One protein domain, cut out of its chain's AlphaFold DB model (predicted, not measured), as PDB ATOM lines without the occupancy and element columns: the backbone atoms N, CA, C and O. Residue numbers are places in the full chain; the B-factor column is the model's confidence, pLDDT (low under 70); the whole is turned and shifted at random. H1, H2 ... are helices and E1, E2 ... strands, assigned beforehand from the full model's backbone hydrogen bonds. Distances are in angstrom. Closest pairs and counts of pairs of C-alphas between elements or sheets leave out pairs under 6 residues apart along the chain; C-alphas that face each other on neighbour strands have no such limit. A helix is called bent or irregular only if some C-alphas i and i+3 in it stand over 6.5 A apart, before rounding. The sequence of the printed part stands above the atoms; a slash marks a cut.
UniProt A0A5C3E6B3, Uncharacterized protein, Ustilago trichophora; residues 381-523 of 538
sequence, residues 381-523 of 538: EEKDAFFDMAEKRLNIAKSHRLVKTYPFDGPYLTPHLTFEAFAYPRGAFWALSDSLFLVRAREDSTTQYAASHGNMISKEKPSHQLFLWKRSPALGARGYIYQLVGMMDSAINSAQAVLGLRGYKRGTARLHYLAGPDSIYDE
ATOM      1  N   GLU A 381      88.141  65.331  86.669       95.50
ATOM      2  CA  GLU A 381      87.308  64.285  86.084       95.50
ATOM      3  C   GLU A 381      86.657  64.754  84.774       95.50
ATOM      4  O   GLU A 381      86.627  64.017  83.790       95.50
ATOM      5  N   GLU A 382      86.186  66.006  84.722       96.06
ATOM      6  CA  GLU A 382      85.671  66.596  83.483       96.06
ATOM      7  C   GLU A 382      86.761  66.744  82.420       96.06
ATOM      8  O   GLU A 382      86.517  66.433  81.252       96.06
ATOM      9  N   LYS A 383      87.960  67.215  82.797       96.06
ATOM     10  CA  LYS A 383      89.081  67.347  81.853       96.06
ATOM     11  C   LYS A 383      89.469  65.991  81.274       96.06
ATOM     12  O   LYS A 383      89.589  65.880  80.054       96.06
ATOM     13  N   ASP A 384      89.595  64.975  82.121       94.44
ATOM     14  CA  ASP A 384      89.924  63.607  81.716       94.44
ATOM     15  C   ASP A 384      88.854  63.054  80.756       94.44
ATOM     16  O   ASP A 384      89.180  62.562  79.676       94.44
ATOM     17  N   ALA A 385      87.565  63.272  81.047       95.44
ATOM     18  CA  ALA A 385      86.474  62.881  80.152       95.44
ATOM     19  C   ALA A 385      86.519  63.593  78.782       95.44
ATOM     20  O   ALA A 385      86.212  62.988  77.747       95.44
ATOM     21  N   PHE A 386      86.904  64.873  78.738       95.69
ATOM     22  CA  PHE A 386      87.088  65.597  77.476       95.69
ATOM     23  C   PHE A 386      88.295  65.088  76.686       95.69
ATOM     24  O   PHE A 386      88.206  64.984  75.459       95.69
ATOM     25  N   PHE A 387      89.392  64.742  77.359       93.88
ATOM     26  CA  PHE A 387      90.549  64.127  76.713       93.88
ATOM     27  C   PHE A 387      90.212  62.761  76.120       93.88
ATOM     28  O   PHE A 387      90.497  62.543  74.943       93.88
ATOM     29  N   ASP A 388      89.517  61.899  76.863       91.25
ATOM     30  CA  ASP A 388      89.055  60.595  76.371       91.25
ATOM     31  C   ASP A 388      88.168  60.741  75.128       91.25
ATOM     32  O   ASP A 388      88.267  59.985  74.155       91.25
ATOM     33  N   MET A 389      87.277  61.736  75.140       90.69
ATOM     34  CA  MET A 389      86.413  62.040  74.003       90.69
ATOM     35  C   MET A 389      87.221  62.514  72.790       90.69
ATOM     36  O   MET A 389      86.942  62.092  71.661       90.69
ATOM     37  N   ALA A 390      88.218  63.373  73.012       89.56
ATOM     38  CA  ALA A 390      89.096  63.870  71.963       89.56
ATOM     39  C   ALA A 390      89.951  62.752  71.361       89.56
ATOM     40  O   ALA A 390      90.012  62.623  70.136       89.56
ATOM     41  N   GLU A 391      90.533  61.903  72.203       86.62
ATOM     42  CA  GLU A 391      91.345  60.768  71.781       86.62
ATOM     43  C   GLU A 391      90.524  59.793  70.928       86.62
ATOM     44  O   GLU A 391      90.924  59.459  69.813       86.62
ATOM     45  N   LYS A 392      89.314  59.416  71.371       84.56
ATOM     46  CA  LYS A 392      88.404  58.550  70.595       84.56
ATOM     47  C   LYS A 392      88.088  59.130  69.214       84.56
ATOM     48  O   LYS A 392      88.075  58.397  68.225       84.56
ATOM     49  N   ARG A 393      87.849  60.442  69.115       80.69
ATOM     50  CA  ARG A 393      87.528  61.120  67.845       80.69
ATOM     51  C   ARG A 393      88.728  61.210  66.905       80.69
ATOM     52  O   ARG A 393      88.553  61.038  65.699       80.69
ATOM     53  N   LEU A 394      89.925  61.443  67.441       77.75
ATOM     54  CA  LEU A 394      91.170  61.442  66.671       77.75
ATOM     55  C   LEU A 394      91.540  60.024  66.202       77.75
ATOM     56  O   LEU A 394      91.914  59.836  65.046       77.75
ATOM     57  N   ASN A 395      91.323  59.011  67.043       68.19
ATOM     58  CA  ASN A 395      91.575  57.605  66.718       68.19
ATOM     59  C   ASN A 395      90.692  57.089  65.563       68.19
ATOM     60  O   ASN A 395      91.177  56.341  64.713       68.19
ATOM     61  N   ILE A 396      89.438  57.550  65.444       56.81
ATOM     62  CA  ILE A 396      88.564  57.241  64.288       56.81
ATOM     63  C   ILE A 396      89.159  57.772  62.962       56.81
ATOM     64  O   ILE A 396      88.877  57.230  61.893       56.81
ATOM     65  N   ALA A 397      90.046  58.775  63.002       57.38
ATOM     66  CA  ALA A 397      90.687  59.365  61.824       57.38
ATOM     67  C   ALA A 397      91.978  58.646  61.353       57.38
ATOM     68  O   ALA A 397      92.712  59.198  60.533       57.38
ATOM     69  N   LYS A 398      92.225  57.398  61.792       54.28
ATOM     70  CA  LYS A 398      93.380  56.538  61.428       54.28
ATOM     71  C   LYS A 398      94.741  56.929  62.035       54.28
ATOM     72  O   LYS A 398      95.774  56.489  61.530       54.28
ATOM     73  N   SER A 399      94.791  57.699  63.124       50.72
ATOM     74  CA  SER A 399      96.043  57.949  63.859       50.72
ATOM     75  C   SER A 399      96.182  56.998  65.056       50.72
ATOM     76  O   SER A 399      95.909  57.381  66.185       50.72
ATOM     77  N   HIS A 400      96.611  55.754  64.837       46.50
ATOM     78  CA  HIS A 400      96.846  54.765  65.908       46.50
ATOM     79  C   HIS A 400      98.086  55.066  66.776       46.50
ATOM     80  O   HIS A 400      98.948  54.204  66.944       46.50
ATOM     81  N   ARG A 401      98.256  56.281  67.304       56.41
ATOM     82  CA  ARG A 401      99.424  56.592  68.140       56.41
ATOM     83  C   ARG A 401      99.047  57.366  69.392       56.41
ATOM     84  O   ARG A 401      98.296  58.328  69.319       56.41
ATOM     85  N   LEU A 402      99.637  56.905  70.497       58.72
ATOM     86  CA  LEU A 402      99.538  57.420  71.859       58.72
ATOM     87  C   LEU A 402      99.535  58.950  71.865       58.72
ATOM     88  O   LEU A 402     100.540  59.572  71.512       58.72
ATOM     89  N   VAL A 403      98.408  59.529  72.269       75.31
ATOM     90  CA  VAL A 403      98.296  60.956  72.542       75.31
ATOM     91  C   VAL A 403      98.534  61.143  74.031       75.31
ATOM     92  O   VAL A 403      97.768  60.635  74.845       75.31
ATOM     93  N   LYS A 404      99.618  61.825  74.411       89.94
ATOM     94  CA  LYS A 404      99.822  62.190  75.822       89.94
ATOM     95  C   LYS A 404      99.030  63.448  76.122       89.94
ATOM     96  O   LYS A 404      99.042  64.378  75.322       89.94
ATOM     97  N   THR A 405      98.353  63.473  77.258       93.62
ATOM     98  CA  THR A 405      97.469  64.567  77.655       93.62
ATOM     99  C   THR A 405      98.053  65.307  78.851       93.62
ATOM    100  O   THR A 405      98.719  64.731  79.710       93.62
ATOM    101  N   TYR A 406      97.829  66.615  78.871       95.69
ATOM    102  CA  TYR A 406      98.344  67.543  79.864       95.69
ATOM    103  C   TYR A 406      97.189  68.458  80.282       95.69
ATOM    104  O   TYR A 406      96.918  69.440  79.581       95.69
ATOM    105  N   PRO A 407      96.448  68.132  81.356       96.50
ATOM    106  CA  PRO A 407      95.357  68.978  81.823       96.50
ATOM    107  C   PRO A 407      95.883  70.357  82.219       96.50
ATOM    108  O   PRO A 407      96.980  70.494  82.760       96.50
ATOM    109  N   PHE A 408      95.094  71.394  81.945       96.38
ATOM    110  CA  PHE A 408      95.430  72.743  82.382       96.38
ATOM    111  C   PHE A 408      95.235  72.864  83.897       96.38
ATOM    112  O   PHE A 408      94.101  72.938  84.366       96.38
ATOM    113  N   ASP A 409      96.325  72.934  84.657       94.00
ATOM    114  CA  ASP A 409      96.299  73.082  86.122       94.00
ATOM    115  C   ASP A 409      96.845  74.435  86.604       94.00
ATOM    116  O   ASP A 409      96.974  74.680  87.803       94.00
ATOM    117  N   GLY A 410      97.090  75.362  85.675       90.56
ATOM    118  CA  GLY A 410      97.463  76.741  85.983       90.56
ATOM    119  C   GLY A 410      96.389  77.495  86.784       90.56
ATOM    120  O   GLY A 410      95.200  77.218  86.623       90.56
ATOM    121  N   PRO A 411      96.760  78.467  87.640       87.69
ATOM    122  CA  PRO A 411      95.807  79.195  88.483       87.69
ATOM    123  C   PRO A 411      94.846  80.079  87.675       87.69
ATOM    124  O   PRO A 411      93.689  80.242  88.064       87.69
ATOM    125  N   TYR A 412      95.314  80.632  86.555       90.44
ATOM    126  CA  TYR A 412      94.516  81.426  85.628       90.44
ATOM    127  C   TYR A 412      95.122  81.417  84.217       90.44
ATOM    128  O   TYR A 412      96.323  81.229  84.015       90.44
ATOM    129  N   LEU A 413      94.276  81.667  83.229       90.38
ATOM    130  CA  LEU A 413      94.606  81.754  81.824       90.38
ATOM    131  C   LEU A 413      95.196  83.138  81.554       90.38
ATOM    132  O   LEU A 413      94.494  84.149  81.521       90.38
ATOM    133  N   THR A 414      96.513  83.195  81.371       88.75
ATOM    134  CA  THR A 414      97.199  84.458  81.086       88.75
ATOM    135  C   THR A 414      96.967  84.909  79.642       88.75
ATOM    136  O   THR A 414      96.716  84.079  78.759       88.75
ATOM    137  N   PRO A 415      97.111  86.213  79.337       84.50
ATOM    138  CA  PRO A 415      97.100  86.694  77.955       84.50
ATOM    139  C   PRO A 415      98.132  85.983  77.064       84.50
ATOM    140  O   PRO A 415      97.845  85.681  75.906       84.50
ATOM    141  N   HIS A 416      99.311  85.670  77.613       85.81
ATOM    142  CA  HIS A 416     100.372  84.947  76.909       85.81
ATOM    143  C   HIS A 416      99.988  83.495  76.611       85.81
ATOM    144  O   HIS A 416     100.093  83.060  75.465       85.81
ATOM    145  N   LEU A 417      99.453  82.772  77.600       89.88
ATOM    146  CA  LEU A 417      98.960  81.413  77.387       89.88
ATOM    147  C   LEU A 417      97.775  81.392  76.414       89.88
ATOM    148  O   LEU A 417      97.707  80.533  75.549       89.88
ATOM    149  N   THR A 418      96.876  82.376  76.483       88.50
ATOM    150  CA  THR A 418      95.767  82.518  75.521       88.50
ATOM    151  C   THR A 418      96.283  82.702  74.093       88.50
ATOM    152  O   THR A 418      95.732  82.142  73.143       88.50
ATOM    153  N   PHE A 419      97.349  83.488  73.925       84.19
ATOM    154  CA  PHE A 419      97.976  83.711  72.627       84.19
ATOM    155  C   PHE A 419      98.553  82.419  72.043       84.19
ATOM    156  O   PHE A 419      98.330  82.145  70.861       84.19
ATOM    157  N   GLU A 420      99.233  81.620  72.867       86.56
ATOM    158  CA  GLU A 420      99.783  80.314  72.489       86.56
ATOM    159  C   GLU A 420      98.676  79.284  72.208       86.56
ATOM    160  O   GLU A 420      98.650  78.676  71.138       86.56
ATOM    161  N   ALA A 421      97.720  79.143  73.130       89.50
ATOM    162  CA  ALA A 421      96.749  78.053  73.145       89.50
ATOM    163  C   ALA A 421      95.509  78.276  72.263       89.50
ATOM    164  O   ALA A 421      94.865  77.310  71.856       89.50
ATOM    165  N   PHE A 422      95.164  79.528  71.943       84.75
ATOM    166  CA  PHE A 422      94.017  79.882  71.087       84.75
ATOM    167  C   PHE A 422      94.438  80.557  69.765       84.75
ATOM    168  O   PHE A 422      93.598  81.021  68.976       84.75
ATOM    169  N   ALA A 423      95.755  80.643  69.522       66.12
ATOM    170  CA  ALA A 423      96.377  81.221  68.331       66.12
ATOM    171  C   ALA A 423      95.805  82.611  67.973       66.12
ATOM    172  O   ALA A 423      95.396  82.895  66.845       66.12
ATOM    173  N   TYR A 424      95.707  83.506  68.956       58.78
ATOM    174  CA  TYR A 424      95.215  84.869  68.745       58.78
ATOM    175  C   TYR A 424      96.222  85.715  67.937       58.78
ATOM    176  O   TYR A 424      97.417  85.634  68.196       58.78
ATOM    177  N   PRO A 425      95.800  86.557  66.969       50.66
ATOM    178  CA  PRO A 425      94.445  86.742  66.437       50.66
ATOM    179  C   PRO A 425      94.086  85.856  65.218       50.66
ATOM    180  O   PRO A 425      93.005  86.026  64.661       50.66
ATOM    181  N   ARG A 426      94.949  84.927  64.767       55.94
ATOM    182  CA  ARG A 426      94.806  84.214  63.472       55.94
ATOM    183  C   ARG A 426      94.987  82.685  63.541       55.94
ATOM    184  O   ARG A 426      95.738  82.102  62.766       55.94
ATOM    185  N   GLY A 427      94.280  82.034  64.452       63.16
ATOM    186  CA  GLY A 427      94.249  80.577  64.603       63.16
ATOM    187  C   GLY A 427      93.072  79.933  63.889       63.16
ATOM    188  O   GLY A 427      91.948  80.400  64.047       63.16
ATOM    189  N   ALA A 428      93.301  78.864  63.131       71.88
ATOM    190  CA  ALA A 428      92.217  77.973  62.728       71.88
ATOM    191  C   ALA A 428      91.848  77.050  63.899       71.88
ATOM    192  O   ALA A 428      92.715  76.691  64.696       71.88
ATOM    193  N   PHE A 429      90.574  76.670  63.974       80.88
ATOM    194  CA  PHE A 429      90.072  75.698  64.943       80.88
ATOM    195  C   PHE A 429      89.590  74.461  64.192       80.88
ATOM    196  O   PHE A 429      89.154  74.540  63.038       80.88
ATOM    197  N   TRP A 430      89.635  73.315  64.855       83.69
ATOM    198  CA  TRP A 430      89.091  72.070  64.329       83.69
ATOM    199  C   TRP A 430      88.090  71.523  65.323       83.69
ATOM    200  O   TRP A 430      88.419  71.316  66.486       83.69
ATOM    201  N   ALA A 431      86.856  71.318  64.877       84.12
ATOM    202  CA  ALA A 431      85.824  70.792  65.749       84.12
ATOM    203  C   ALA A 431      85.925  69.269  65.814       84.12
ATOM    204  O   ALA A 431      85.940  68.586  64.784       84.12
ATOM    205  N   LEU A 432      85.955  68.751  67.037       83.56
ATOM    206  CA  LEU A 432      85.748  67.335  67.330       83.56
ATOM    207  C   LEU A 432      84.253  67.041  67.529       83.56
ATOM    208  O   LEU A 432      83.774  65.970  67.148       83.56
ATOM    209  N   SER A 433      83.525  68.009  68.090       85.62
ATOM    210  CA  SER A 433      82.068  68.034  68.268       85.62
ATOM    211  C   SER A 433      81.565  69.487  68.317       85.62
ATOM    212  O   SER A 433      82.353  70.427  68.202       85.62
ATOM    213  N   ASP A 434      80.266  69.689  68.547       82.38
ATOM    214  CA  ASP A 434      79.690  71.024  68.767       82.38
ATOM    215  C   ASP A 434      80.170  71.694  70.064       82.38
ATOM    216  O   ASP A 434      79.986  72.895  70.254       82.38
ATOM    217  N   SER A 435      80.792  70.950  70.975       88.50
ATOM    218  CA  SER A 435      81.242  71.455  72.272       88.50
ATOM    219  C   SER A 435      82.746  71.325  72.487       88.50
ATOM    220  O   SER A 435      83.235  71.798  73.508       88.50
ATOM    221  N   LEU A 436      83.489  70.707  71.565       91.00
ATOM    222  CA  LEU A 436      84.895  70.361  71.771       91.00
ATOM    223  C   LEU A 436      85.746  70.680  70.541       91.00
ATOM    224  O   LEU A 436      85.449  70.245  69.425       91.00
ATOM    225  N   PHE A 437      86.826  71.427  70.765       88.56
ATOM    226  CA  PHE A 437      87.633  72.046  69.718       88.56
ATOM    227  C   PHE A 437      89.119  71.823  69.951       88.56
ATOM    228  O   PHE A 437      89.594  71.844  71.083       88.56
ATOM    229  N   LEU A 438      89.851  71.677  68.855       89.44
ATOM    230  CA  LEU A 438      91.303  71.626  68.830       89.44
ATOM    231  C   LEU A 438      91.877  72.889  68.206       89.44
ATOM    232  O   LEU A 438      91.366  73.401  67.204       89.44
ATOM    233  N   VAL A 439      92.992  73.335  68.769       89.62
ATOM    234  CA  VAL A 439      93.831  74.414  68.251       89.62
ATOM    235  C   VAL A 439      95.249  73.895  68.136       89.62
ATOM    236  O   VAL A 439      95.756  73.247  69.041       89.62
ATOM    237  N   ARG A 440      95.914  74.170  67.019       87.38
ATOM    238  CA  ARG A 440      97.331  73.830  66.871       87.38
ATOM    239  C   ARG A 440      98.189  74.834  67.624       87.38
ATOM    240  O   ARG A 440      97.946  76.037  67.506       87.38
ATOM    241  N   ALA A 441      99.218  74.350  68.312       85.38
ATOM    242  CA  ALA A 441     100.258  75.233  68.817       85.38
ATOM    243  C   ALA A 441     100.989  75.925  67.650       85.38
ATOM    244  O   ALA A 441     101.068  75.409  66.527       85.38
ATOM    245  N   ARG A 442     101.505  77.131  67.903       77.31
ATOM    246  CA  ARG A 442     102.242  77.915  66.902       77.31
ATOM    247  C   ARG A 442     103.650  77.348  66.734       77.31
ATOM    248  O   ARG A 442     104.389  77.243  67.706       77.31
ATOM    249  N   GLU A 443     104.037  77.016  65.503       73.31
ATOM    250  CA  GLU A 443     105.342  76.394  65.208       73.31
ATOM    251  C   GLU A 443     106.543  77.286  65.566       73.31
ATOM    252  O   GLU A 443     107.620  76.777  65.858       73.31
ATOM    253  N   ASP A 444     106.354  78.606  65.575       67.69
ATOM    254  CA  ASP A 444     107.354  79.621  65.914       67.69
ATOM    255  C   ASP A 444     107.325  80.047  67.391       67.69
ATOM    256  O   ASP A 444     108.064  80.956  67.774       67.69
ATOM    257  N   SER A 445     106.494  79.421  68.234       65.81
ATOM    258  CA  SER A 445     106.498  79.704  69.669       65.81
ATOM    259  C   SER A 445     107.753  79.105  70.300       65.81
ATOM    260  O   SER A 445     107.795  77.930  70.654       65.81
ATOM    261  N   THR A 446     108.810  79.907  70.427       61.03
ATOM    262  CA  THR A 446     109.990  79.556  71.240       61.03
ATOM    263  C   THR A 446     109.695  79.636  72.736       61.03
ATOM    264  O   THR A 446     110.460  79.130  73.552       61.03
ATOM    265  N   THR A 447     108.592  80.285  73.099       65.44
ATOM    266  CA  THR A 447     108.146  80.494  74.473       65.44
ATOM    267  C   THR A 447     107.179  79.380  74.871       65.44
ATOM    268  O   THR A 447     106.247  79.082  74.127       65.44
ATOM    269  N   GLN A 448     107.427  78.755  76.025       81.62
ATOM    270  CA  GLN A 448     106.651  77.632  76.566       81.62
ATOM    271  C   GLN A 448     105.669  78.124  77.646       81.62
ATOM    272  O   GLN A 448     105.774  77.728  78.810       81.62
ATOM    273  N   TYR A 449     104.728  79.011  77.295       88.94
ATOM    274  CA  TYR A 449     103.763  79.533  78.273       88.94
ATOM    275  C   TYR A 449     102.814  78.442  78.771       88.94
ATOM    276  O   TYR A 449     102.364  78.497  79.915       88.94
ATOM    277  N   ALA A 450     102.549  77.421  77.949       90.81
ATOM    278  CA  ALA A 450     101.849  76.210  78.372       90.81
ATOM    279  C   ALA A 450     102.518  75.547  79.588       90.81
ATOM    280  O   ALA A 450     101.829  75.201  80.549       90.81
ATOM    281  N   ALA A 451     103.850  75.451  79.594       90.44
ATOM    282  CA  ALA A 451     104.601  74.898  80.715       90.44
ATOM    283  C   ALA A 451     104.600  75.852  81.921       90.44
ATOM    284  O   ALA A 451     104.209  75.445  83.012       90.44
ATOM    285  N   SER A 452     104.977  77.122  81.730       88.94
ATOM    286  CA  SER A 452     105.183  78.060  82.846       88.94
ATOM    287  C   SER A 452     103.894  78.577  83.492       88.94
ATOM    288  O   SER A 452     103.882  78.840  84.689       88.94
ATOM    289  N   HIS A 453     102.811  78.736  82.725       89.56
ATOM    290  CA  HIS A 453     101.538  79.270  83.228       89.56
ATOM    291  C   HIS A 453     100.430  78.224  83.302       89.56
ATOM    292  O   HIS A 453      99.492  78.397  84.074       89.56
ATOM    293  N   GLY A 454     100.507  77.171  82.487       91.00
ATOM    294  CA  GLY A 454      99.488  76.125  82.430       91.00
ATOM    295  C   GLY A 454      99.843  74.834  83.155       91.00
ATOM    296  O   GLY A 454      98.965  73.986  83.289       91.00
ATOM    297  N   ASN A 455     101.096  74.683  83.601       93.81
ATOM    298  CA  ASN A 455     101.655  73.419  84.086       93.81
ATOM    299  C   ASN A 455     101.520  72.262  83.065       93.81
ATOM    300  O   ASN A 455     101.467  71.089  83.419       93.81
ATOM    301  N   MET A 456     101.462  72.593  81.771       95.06
ATOM    302  CA  MET A 456     101.317  71.641  80.668       95.06
ATOM    303  C   MET A 456     102.694  71.351  80.054       95.06
ATOM    304  O   MET A 456     103.063  71.893  79.013       95.06
ATOM    305  N   ILE A 457     103.496  70.541  80.749       93.56
ATOM    306  CA  ILE A 457     104.908  70.307  80.416       93.56
ATOM    307  C   ILE A 457     105.047  69.163  79.399       93.56
ATOM    308  O   ILE A 457     105.128  67.988  79.762       93.56
ATOM    309  N   SER A 458     105.120  69.512  78.115       91.25
ATOM    310  CA  SER A 458     105.383  68.568  77.021       91.25
ATOM    311  C   SER A 458     106.870  68.469  76.677       91.25
ATOM    312  O   SER A 458     107.627  69.433  76.798       91.25
ATOM    313  N   LYS A 459     107.289  67.277  76.236       90.56
ATOM    314  CA  LYS A 459     108.633  67.030  75.680       90.56
ATOM    315  C   LYS A 459     108.668  67.174  74.156       90.56
ATOM    316  O   LYS A 459     109.748  67.174  73.568       90.56
ATOM    317  N   GLU A 460     107.502  67.254  73.526       89.75
ATOM    318  CA  GLU A 460     107.362  67.351  72.083       89.75
ATOM    319  C   GLU A 460     107.553  68.789  71.593       89.75
ATOM    320  O   GLU A 460     107.465  69.765  72.340       89.75
ATOM    321  N   LYS A 461     107.824  68.929  70.294       89.81
ATOM    322  CA  LYS A 461     107.921  70.246  69.652       89.81
ATOM    323  C   LYS A 461     106.523  70.860  69.480       89.81
ATOM    324  O   LYS A 461     105.572  70.112  69.255       89.81
ATOM    325  N   PRO A 462     106.390  72.199  69.410       88.62
ATOM    326  CA  PRO A 462     105.101  72.857  69.159       88.62
ATOM    327  C   PRO A 462     104.369  72.350  67.908       88.62
ATOM    328  O   PRO A 462     103.148  72.249  67.883       88.62
ATOM    329  N   SER A 463     105.092  71.925  66.867       87.25
ATOM    330  CA  SER A 463     104.482  71.333  65.670       87.25
ATOM    331  C   SER A 463     103.690  70.044  65.935       87.25
ATOM    332  O   SER A 463     102.890  69.655  65.084       87.25
ATOM    333  N   HIS A 464     103.863  69.405  67.093       89.62
ATOM    334  CA  HIS A 464     103.176  68.192  67.540       89.62
ATOM    335  C   HIS A 464     102.121  68.451  68.624       89.62
ATOM    336  O   HIS A 464     101.375  67.541  68.970       89.62
ATOM    337  N   GLN A 465     102.011  69.680  69.126       91.25
ATOM    338  CA  GLN A 465     101.116  70.022  70.227       91.25
ATOM    339  C   GLN A 465      99.755  70.520  69.719       91.25
ATOM    340  O   GLN A 465      99.649  71.287  68.752       91.25
ATOM    341  N   LEU A 466      98.697  70.082  70.397       91.56
ATOM    342  CA  LEU A 466      97.309  70.475  70.170       91.56
ATOM    343  C   LEU A 466      96.691  70.930  71.494       91.56
ATOM    344  O   LEU A 466      96.761  70.216  72.483       91.56
ATOM    345  N   PHE A 467      96.041  72.085  71.516       94.00
ATOM    346  CA  PHE A 467      95.273  72.561  72.662       94.00
ATOM    347  C   PHE A 467      93.804  72.193  72.509       94.00
ATOM    348  O   PHE A 467      93.211  72.397  71.448       94.00
ATOM    349  N   LEU A 468      93.224  71.670  73.583       95.06
ATOM    350  CA  LEU A 468      91.844  71.220  73.655       95.06
ATOM    351  C   LEU A 468      90.994  72.250  74.403       95.06
ATOM    352  O   LEU A 468      91.328  72.661  75.514       95.06
ATOM    353  N   TRP A 469      89.877  72.638  73.796       94.81
ATOM    354  CA  TRP A 469      88.978  73.671  74.302       94.81
ATOM    355  C   TRP A 469      87.532  73.180  74.334       94.81
ATOM    356  O   TRP A 469      87.026  72.657  73.338       94.81
ATOM    357  N   LYS A 470      86.847  73.404  75.458       95.00
ATOM    358  CA  LYS A 470      85.405  73.186  75.624       95.00
ATOM    359  C   LYS A 470      84.661  74.471  75.274       95.00
ATOM    360  O   LYS A 470      84.999  75.528  75.788       95.00
ATOM    361  N   ARG A 471      83.620  74.386  74.454       91.50
ATOM    362  CA  ARG A 471      82.735  75.506  74.109       91.50
ATOM    363  C   ARG A 471      81.396  75.374  74.819       91.50
ATOM    364  O   ARG A 471      80.811  74.292  74.846       91.50
ATOM    365  N   SER A 472      80.880  76.495  75.302       92.56
ATOM    366  CA  SER A 472      79.526  76.629  75.842       92.56
ATOM    367  C   SER A 472      78.894  77.947  75.381       92.56
ATOM    368  O   SER A 472      79.626  78.890  75.074       92.56
ATOM    369  N   PRO A 473      77.561  78.031  75.258       90.19
ATOM    370  CA  PRO A 473      76.891  79.300  74.986       90.19
ATOM    371  C   PRO A 473      77.069  80.264  76.168       90.19
ATOM    372  O   PRO A 473      77.006  79.847  77.326       90.19
ATOM    373  N   ALA A 474      77.279  81.552  75.888       89.62
ATOM    374  CA  ALA A 474      77.353  82.571  76.932       89.62
ATOM    375  C   ALA A 474      75.938  82.910  77.438       89.62
ATOM    376  O   ALA A 474      75.132  83.484  76.709       89.62
ATOM    377  N   LEU A 475      75.608  82.559  78.684       87.31
ATOM    378  CA  LEU A 475      74.293  82.881  79.247       87.31
ATOM    379  C   LEU A 475      74.137  84.405  79.387       87.31
ATOM    380  O   LEU A 475      75.004  85.094  79.929       87.31
ATOM    381  N   GLY A 476      73.034  84.943  78.864       83.12
ATOM    382  CA  GLY A 476      72.740  86.380  78.915       83.12
ATOM    383  C   GLY A 476      73.590  87.259  77.986       83.12
ATOM    384  O   GLY A 476      73.492  88.479  78.076       83.12
ATOM    385  N   ALA A 477      74.398  86.677  77.095       84.75
ATOM    386  CA  ALA A 477      75.169  87.400  76.083       84.75
ATOM    387  C   ALA A 477      75.098  86.683  74.725       84.75
ATOM    388  O   ALA A 477      74.731  85.513  74.639       84.75
ATOM    389  N   ARG A 478      75.430  87.380  73.635       84.38
ATOM    390  CA  ARG A 478      75.551  86.753  72.311       84.38
ATOM    391  C   ARG A 478      76.931  86.124  72.171       84.38
ATOM    392  O   ARG A 478      77.917  86.779  72.455       84.38
ATOM    393  N   GLY A 479      77.008  84.881  71.711       87.19
ATOM    394  CA  GLY A 479      78.284  84.210  71.456       87.19
ATOM    395  C   GLY A 479      78.595  83.084  72.438       87.19
ATOM    396  O   GLY A 479      77.696  82.444  72.988       87.19
ATOM    397  N   TYR A 480      79.885  82.795  72.598       88.94
ATOM    398  CA  TYR A 480      80.359  81.554  73.205       88.94
ATOM    399  C   TYR A 480      81.518  81.782  74.169       88.94
ATOM    400  O   TYR A 480      82.364  82.657  73.980       88.94
ATOM    401  N   ILE A 481      81.574  80.924  75.182       91.88
ATOM    402  CA  ILE A 481      82.682  80.819  76.121       91.88
ATOM    403  C   ILE A 481      83.494  79.575  75.772       91.88
ATOM    404  O   ILE A 481      82.939  78.483  75.631       91.88
ATOM    405  N   TYR A 482      84.804  79.750  75.647       92.62
ATOM    406  CA  TYR A 482      85.769  78.687  75.401       92.62
ATOM    407  C   TYR A 482      86.618  78.492  76.653       92.62
ATOM    408  O   TYR A 482      87.365  79.392  77.030       92.62
ATOM    409  N   GLN A 483      86.508  77.323  77.280       95.50
ATOM    410  CA  GLN A 483      87.301  76.926  78.441       95.50
ATOM    411  C   GLN A 483      88.467  76.042  77.990       95.50
ATOM    412  O   GLN A 483      88.260  75.072  77.253       95.50
ATOM    413  N   LEU A 484      89.687  76.365  78.412       96.25
ATOM    414  CA  LEU A 484      90.877  75.570  78.137       96.25
ATOM    415  C   LEU A 484      90.828  74.286  78.970       96.25
ATOM    416  O   LEU A 484      90.880  74.324  80.196       96.25
ATOM    417  N   VAL A 485      90.757  73.141  78.292       97.50
ATOM    418  CA  VAL A 485      90.819  71.821  78.937       97.50
ATOM    419  C   VAL A 485      92.275  71.462  79.228       97.50
ATOM    420  O   VAL A 485      92.619  71.039  80.331       97.50
ATOM    421  N   GLY A 486      93.140  71.668  78.235       96.62
ATOM    422  CA  GLY A 486      94.574  71.451  78.346       96.62
ATOM    423  C   GLY A 486      95.228  71.212  76.989       96.62
ATOM    424  O   GLY A 486      94.761  71.716  75.965       96.62
ATOM    425  N   MET A 487      96.312  70.446  76.980       95.62
ATOM    426  CA  MET A 487      97.145  70.191  75.808       95.62
ATOM    427  C   MET A 487      97.310  68.689  75.554       95.62
ATOM    428  O   MET A 487      97.237  67.871  76.465       95.62
ATOM    429  N   MET A 488      97.523  68.329  74.295       93.25
ATOM    430  CA  MET A 488      97.701  66.973  73.797       93.25
ATOM    431  C   MET A 488      98.930  66.921  72.887       93.25
ATOM    432  O   MET A 488      99.058  67.736  71.971       93.25
ATOM    433  N   ASP A 489      99.792  65.934  73.094       91.44
ATOM    434  CA  ASP A 489     100.919  65.640  72.213       91.44
ATOM    435  C   ASP A 489     100.513  64.611  71.163       91.44
ATOM    436  O   ASP A 489     100.148  63.481  71.482       91.44
ATOM    437  N   SER A 490     100.626  64.983  69.895       86.31
ATOM    438  CA  SER A 490     100.409  64.088  68.767       86.31
ATOM    439  C   SER A 490     101.728  63.469  68.305       86.31
ATOM    440  O   SER A 490     102.698  64.161  67.998       86.31
ATOM    441  N   ALA A 491     101.748  62.148  68.124       82.06
ATOM    442  CA  ALA A 491     102.910  61.443  67.575       82.06
ATOM    443  C   ALA A 491     103.221  61.793  66.104       82.06
ATOM    444  O   ALA A 491     104.276  61.432  65.579       82.06
ATOM    445  N   ILE A 492     102.289  62.452  65.412       82.25
ATOM    446  CA  ILE A 492     102.483  63.027  64.076       82.25
ATOM    447  C   ILE A 492     102.361  64.544  64.142       82.25
ATOM    448  O   ILE A 492     101.850  65.097  65.115       82.25
ATOM    449  N   ASN A 493     102.783  65.226  63.080       85.12
ATOM    450  CA  ASN A 493     102.615  66.668  62.993       85.12
ATOM    451  C   ASN A 493     101.130  67.044  63.192       85.12
ATOM    452  O   ASN A 493     100.239  66.467  62.564       85.12
ATOM    453  N   SER A 494     100.872  68.030  64.046       81.88
ATOM    454  CA  SER A 494      99.534  68.519  64.394       81.88
ATOM    455  C   SER A 494      98.709  68.931  63.168       81.88
ATOM    456  O   SER A 494      97.494  68.766  63.170       81.88
ATOM    457  N   ALA A 495      99.344  69.397  62.080       79.94
ATOM    458  CA  ALA A 495      98.681  69.669  60.804       79.94
ATOM    459  C   ALA A 495      98.085  68.400  60.193       79.94
ATOM    460  O   ALA A 495      96.969  68.433  59.682       79.94
ATOM    461  N   GLN A 496      98.829  67.293  60.246       78.62
ATOM    462  CA  GLN A 496      98.389  66.004  59.729       78.62
ATOM    463  C   GLN A 496      97.311  65.386  60.617       78.62
ATOM    464  O   GLN A 496      96.329  64.874  60.086       78.62
ATOM    465  N   ALA A 497      97.445  65.511  61.943       78.06
ATOM    466  CA  ALA A 497      96.453  65.028  62.907       78.06
ATOM    467  C   ALA A 497      95.050  65.610  62.655       78.06
ATOM    468  O   ALA A 497      94.046  64.925  62.818       78.06
ATOM    469  N   VAL A 498      94.971  66.857  62.178       76.50
ATOM    470  CA  VAL A 498      93.695  67.549  61.937       76.50
ATOM    471  C   VAL A 498      93.204  67.496  60.479       76.50
ATOM    472  O   VAL A 498      92.152  68.060  60.168       76.50
ATOM    473  N   LEU A 499      93.917  66.826  59.557       73.94
ATOM    474  CA  LEU A 499      93.585  66.823  58.117       73.94
ATOM    475  C   LEU A 499      92.194  66.241  57.801       73.94
ATOM    476  O   LEU A 499      91.577  66.675  56.821       73.94
ATOM    477  N   GLY A 500      91.703  65.310  58.626       68.88
ATOM    478  CA  GLY A 500      90.401  64.645  58.481       68.88
ATOM    479  C   GLY A 500      89.253  65.254  59.294       68.88
ATOM    480  O   GLY A 500      88.116  64.813  59.151       68.88
ATOM    481  N   LEU A 501      89.522  66.258  60.133       74.75
ATOM    482  CA  LEU A 501      88.501  66.873  60.982       74.75
ATOM    483  C   LEU A 501      87.693  67.936  60.228       74.75
ATOM    484  O   LEU A 501      88.176  68.553  59.267       74.75
ATOM    485  N   ARG A 502      86.462  68.185  60.700       69.12
ATOM    486  CA  ARG A 502      85.656  69.323  60.239       69.12
ATOM    487  C   ARG A 502      86.404  70.604  60.603       69.12
ATOM    488  O   ARG A 502      86.608  70.921  61.775       69.12
ATOM    489  N   GLY A 503      86.878  71.299  59.574       65.19
ATOM    490  CA  GLY A 503      87.582  72.560  59.739       65.19
ATOM    491  C   GLY A 503      86.591  73.657  60.087       65.19
ATOM    492  O   GLY A 503      85.585  73.825  59.407       65.19
ATOM    493  N   TYR A 504      86.896  74.422  61.120       58.97
ATOM    494  CA  TYR A 504      86.186  75.647  61.423       58.97
ATOM    495  C   TYR A 504      86.989  76.827  60.861       58.97
ATOM    496  O   TYR A 504      88.207  76.905  61.068       58.97
ATOM    497  N   LYS A 505      86.349  77.738  60.110       56.44
ATOM    498  CA  LYS A 505      87.027  78.955  59.637       56.44
ATOM    499  C   LYS A 505      86.723  80.091  60.599       56.44
ATOM    500  O   LYS A 505      85.576  80.473  60.786       56.44
ATOM    501  N   ARG A 506      87.779  80.658  61.177       52.38
ATOM    502  CA  ARG A 506      87.693  81.897  61.945       52.38
ATOM    503  C   ARG A 506      87.269  83.022  60.999       52.38
ATOM    504  O   ARG A 506      87.911  83.229  59.965       52.38
ATOM    505  N   GLY A 507      86.224  83.752  61.378       46.91
ATOM    506  CA  GLY A 507      85.965  85.078  60.830       46.91
ATOM    507  C   GLY A 507      87.180  85.994  61.033       46.91
ATOM    508  O   GLY A 507      88.013  85.767  61.913       46.91
ATOM    509  N   THR A 508      87.302  87.011  60.184       45.34
ATOM    510  CA  THR A 508      88.318  88.077  60.252       45.34
ATOM    511  C   THR A 508      88.556  88.557  61.687       45.34
ATOM    512  O   THR A 508      87.601  88.701  62.437       45.34
ATOM    513  N   ALA A 509      89.822  88.769  62.074       45.44
ATOM    514  CA  ALA A 509      90.280  88.966  63.455       45.44
ATOM    515  C   ALA A 509      89.276  89.638  64.406       45.44
ATOM    516  O   ALA A 509      89.099  90.857  64.394       45.44
ATOM    517  N   ARG A 510      88.660  88.819  65.262       58.75
ATOM    518  CA  ARG A 510      87.752  89.267  66.321       58.75
ATOM    519  C   ARG A 510      88.483  89.338  67.660       58.75
ATOM    520  O   ARG A 510      89.498  88.663  67.867       58.75
ATOM    521  N   LEU A 511      88.018  90.245  68.516       61.62
ATOM    522  CA  LEU A 511      88.525  90.439  69.871       61.62
ATOM    523  C   LEU A 511      88.047  89.277  70.741       61.62
ATOM    524  O   LEU A 511      86.851  89.023  70.801       61.62
ATOM    525  N   HIS A 512      88.983  88.620  71.420       76.62
ATOM    526  CA  HIS A 512      88.673  87.665  72.481       76.62
ATOM    527  C   HIS A 512      88.897  88.346  73.813       76.62
ATOM    528  O   HIS A 512      89.900  89.049  73.982       76.62
ATOM    529  N   TYR A 513      87.991  88.121  74.750       84.62
ATOM    530  CA  TYR A 513      88.096  88.676  76.091       84.62
ATOM    531  C   TYR A 513      88.323  87.548  77.089       84.62
ATOM    532  O   TYR A 513      87.708  86.494  76.972       84.62
ATOM    533  N   LEU A 514      89.193  87.748  78.079       87.75
ATOM    534  CA  LEU A 514      89.297  86.804  79.193       87.75
ATOM    535  C   LEU A 514      87.965  86.823  79.945       87.75
ATOM    536  O   LEU A 514      87.503  87.888  80.333       87.75
ATOM    537  N   ALA A 515      87.337  85.667  80.114       87.12
ATOM    538  CA  ALA A 515      86.002  85.528  80.698       87.12
ATOM    539  C   ALA A 515      86.026  84.871  82.083       87.12
ATOM    540  O   ALA A 515      85.051  84.957  82.820       87.12
ATOM    541  N   GLY A 516      87.138  84.226  82.437       88.56
ATOM    542  CA  GLY A 516      87.349  83.592  83.731       88.56
ATOM    543  C   GLY A 516      88.741  82.960  83.828       88.56
ATOM    544  O   GLY A 516      89.542  83.102  82.899       88.56
ATOM    545  N   PRO A 517      89.031  82.237  84.923       89.94
ATOM    546  CA  PRO A 517      90.353  81.670  85.186       89.94
ATOM    547  C   PRO A 517      90.835  80.669  84.136       89.94
ATOM    548  O   PRO A 517      92.024  80.497  83.965       89.94
ATOM    549  N   ASP A 518      89.958  79.993  83.411       93.50
ATOM    550  CA  ASP A 518      90.327  79.042  82.357       93.50
ATOM    551  C   ASP A 518      89.654  79.385  81.023       93.50
ATOM    552  O   ASP A 518      89.638  78.570  80.107       93.50
ATOM    553  N   SER A 519      89.072  80.580  80.912       94.06
ATOM    554  CA  SER A 519      88.006  80.843  79.951       94.06
ATOM    555  C   SER A 519      88.206  82.132  79.167       94.06
ATOM    556  O   SER A 519      88.597  83.164  79.715       94.06
ATOM    557  N   ILE A 520      87.828  82.099  77.892       92.00
ATOM    558  CA  ILE A 520      87.700  83.275  77.027       92.00
ATOM    559  C   ILE A 520      86.299  83.375  76.436       92.00
ATOM    560  O   ILE A 520      85.626  82.368  76.242       92.00
ATOM    561  N   TYR A 521      85.881  84.591  76.118       89.75
ATOM    562  CA  TYR A 521      84.616  84.908  75.476       89.75
ATOM    563  C   TYR A 521      84.852  85.444  74.065       89.75
ATOM    564  O   TYR A 521      85.712  86.308  73.853       89.75
ATOM    565  N   ASP A 522      84.059  84.928  73.131       86.44
ATOM    566  CA  ASP A 522      83.957  85.387  71.750       86.44
ATOM    567  C   ASP A 522      82.482  85.663  71.435       86.44
ATOM    568  O   ASP A 522      81.638  84.768  71.507       86.44
ATOM    569  N   GLU A 523      82.175  86.904  71.065       83.88
ATOM    570  CA  GLU A 523      80.824  87.347  70.693       83.88
ATOM    571  C   GLU A 523      80.369  86.756  69.340       83.88
ATOM    572  O   GLU A 523      79.191  86.783  68.983       83.88
TER     573      GLU A 523
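Overview. This is residues 381 to 523 of the 538 residues of an uncharacterized protein of Ustilago trichophora (UniProt A0A5C3E6B3). A strongly twisted sheet of eight strands is built on the long hairpin E4 and E5, with H1 running across one face and H2 on the opposite face, where the sheet curls round it. E3, E2 and E6 extend the sheet beyond E4, while E1 and E8 share the other side of the bent strand E5, with E7 beyond E8; H3 packs on H2, and the short H4 sits by E3 and E4. The 143 printed residues hold four named helices and eight named strands, in the order H1 E1 H2 E2 E3 H3 E4 E5 H4 E6 E7 E8. The class is mixed, helices and strands; the sheet is branched and its neighbour pairs are antiparallel. The whole is compact, with a radius of gyration of the C-alphas of 13.9 A and spans of 42 by 33 by 30 A.

Arrangement. H1, residues 381 to 395, is on the sheet at a height of 7.8 A over it; its C-alpha closest to E5, residues 480 to 489, is that of Lys 383, 5.6 A from that of Val 485. On the local plane H1 runs across the strands, at 68 degrees to E5. E5 bends by 52 degrees at residue 485. E1, residues 404 to 407, is an edge strand beside residues 486 to 489 of E5, with N 406 and O 487 2.8 A apart. H2, residues 415 to 421, and H3, residues 449 to 454, touch at a steep tilt of 66 degrees, opposite ways; their closest C-alphas, of Leu 417 and Tyr 449, are 5.2 A apart. H3 only grazes the sheet. E2, residues 429 to 431, and E3, residues 436 to 440, form a hairpin, with N 438 and O 430 2.8 A apart. E4, residues 465 to 473, has E3 on one side, N 467 to O 439 2.7 A, and E5 on the other, N 488 to O 466 2.7 A. H4, residues 494 to 497, only grazes the sheet; the C-alphas of Gln 465 and Ser 494, the closest of E4 and H4, are 6.2 A apart. E6, residues 502 to 504, is an edge strand beside E2, with N 504 and O 429 3.0 A apart. E7, residues 513 to 516, and E8, residues 519 to 522, form a hairpin, N 521 to O 513 2.8 A; E8 is beside residues 480 to 483 of E5, N 482 to O 520 2.8 A. In H1, H2 and H3 every O i to N i+4 pair is within hydrogen-bond range; H4 is too short for such a pair.

Along the chain. H1 begins at C-alpha 381, (87.308, 64.285, 86.084), and is 20.9 A long. E3 is 13.8 A, E4 26.4 A and E5 26.0 A long; C-alpha 465, where E4 begins, is at (101.116, 70.022, 70.227). E8 ends at C-alpha 522, (83.957, 85.387, 71.750).

Size, cuts and confidence. The C-alphas farthest apart, those of His 400 and Gly 476, are 41.8 A apart. The printed part has no cut, and no link between named elements is long. The mean pLDDT of the printed part is 82.4; 28 residues are under 70, namely 395 to 402, 423 to 427, 444 to 447, 500 and 502 to 511.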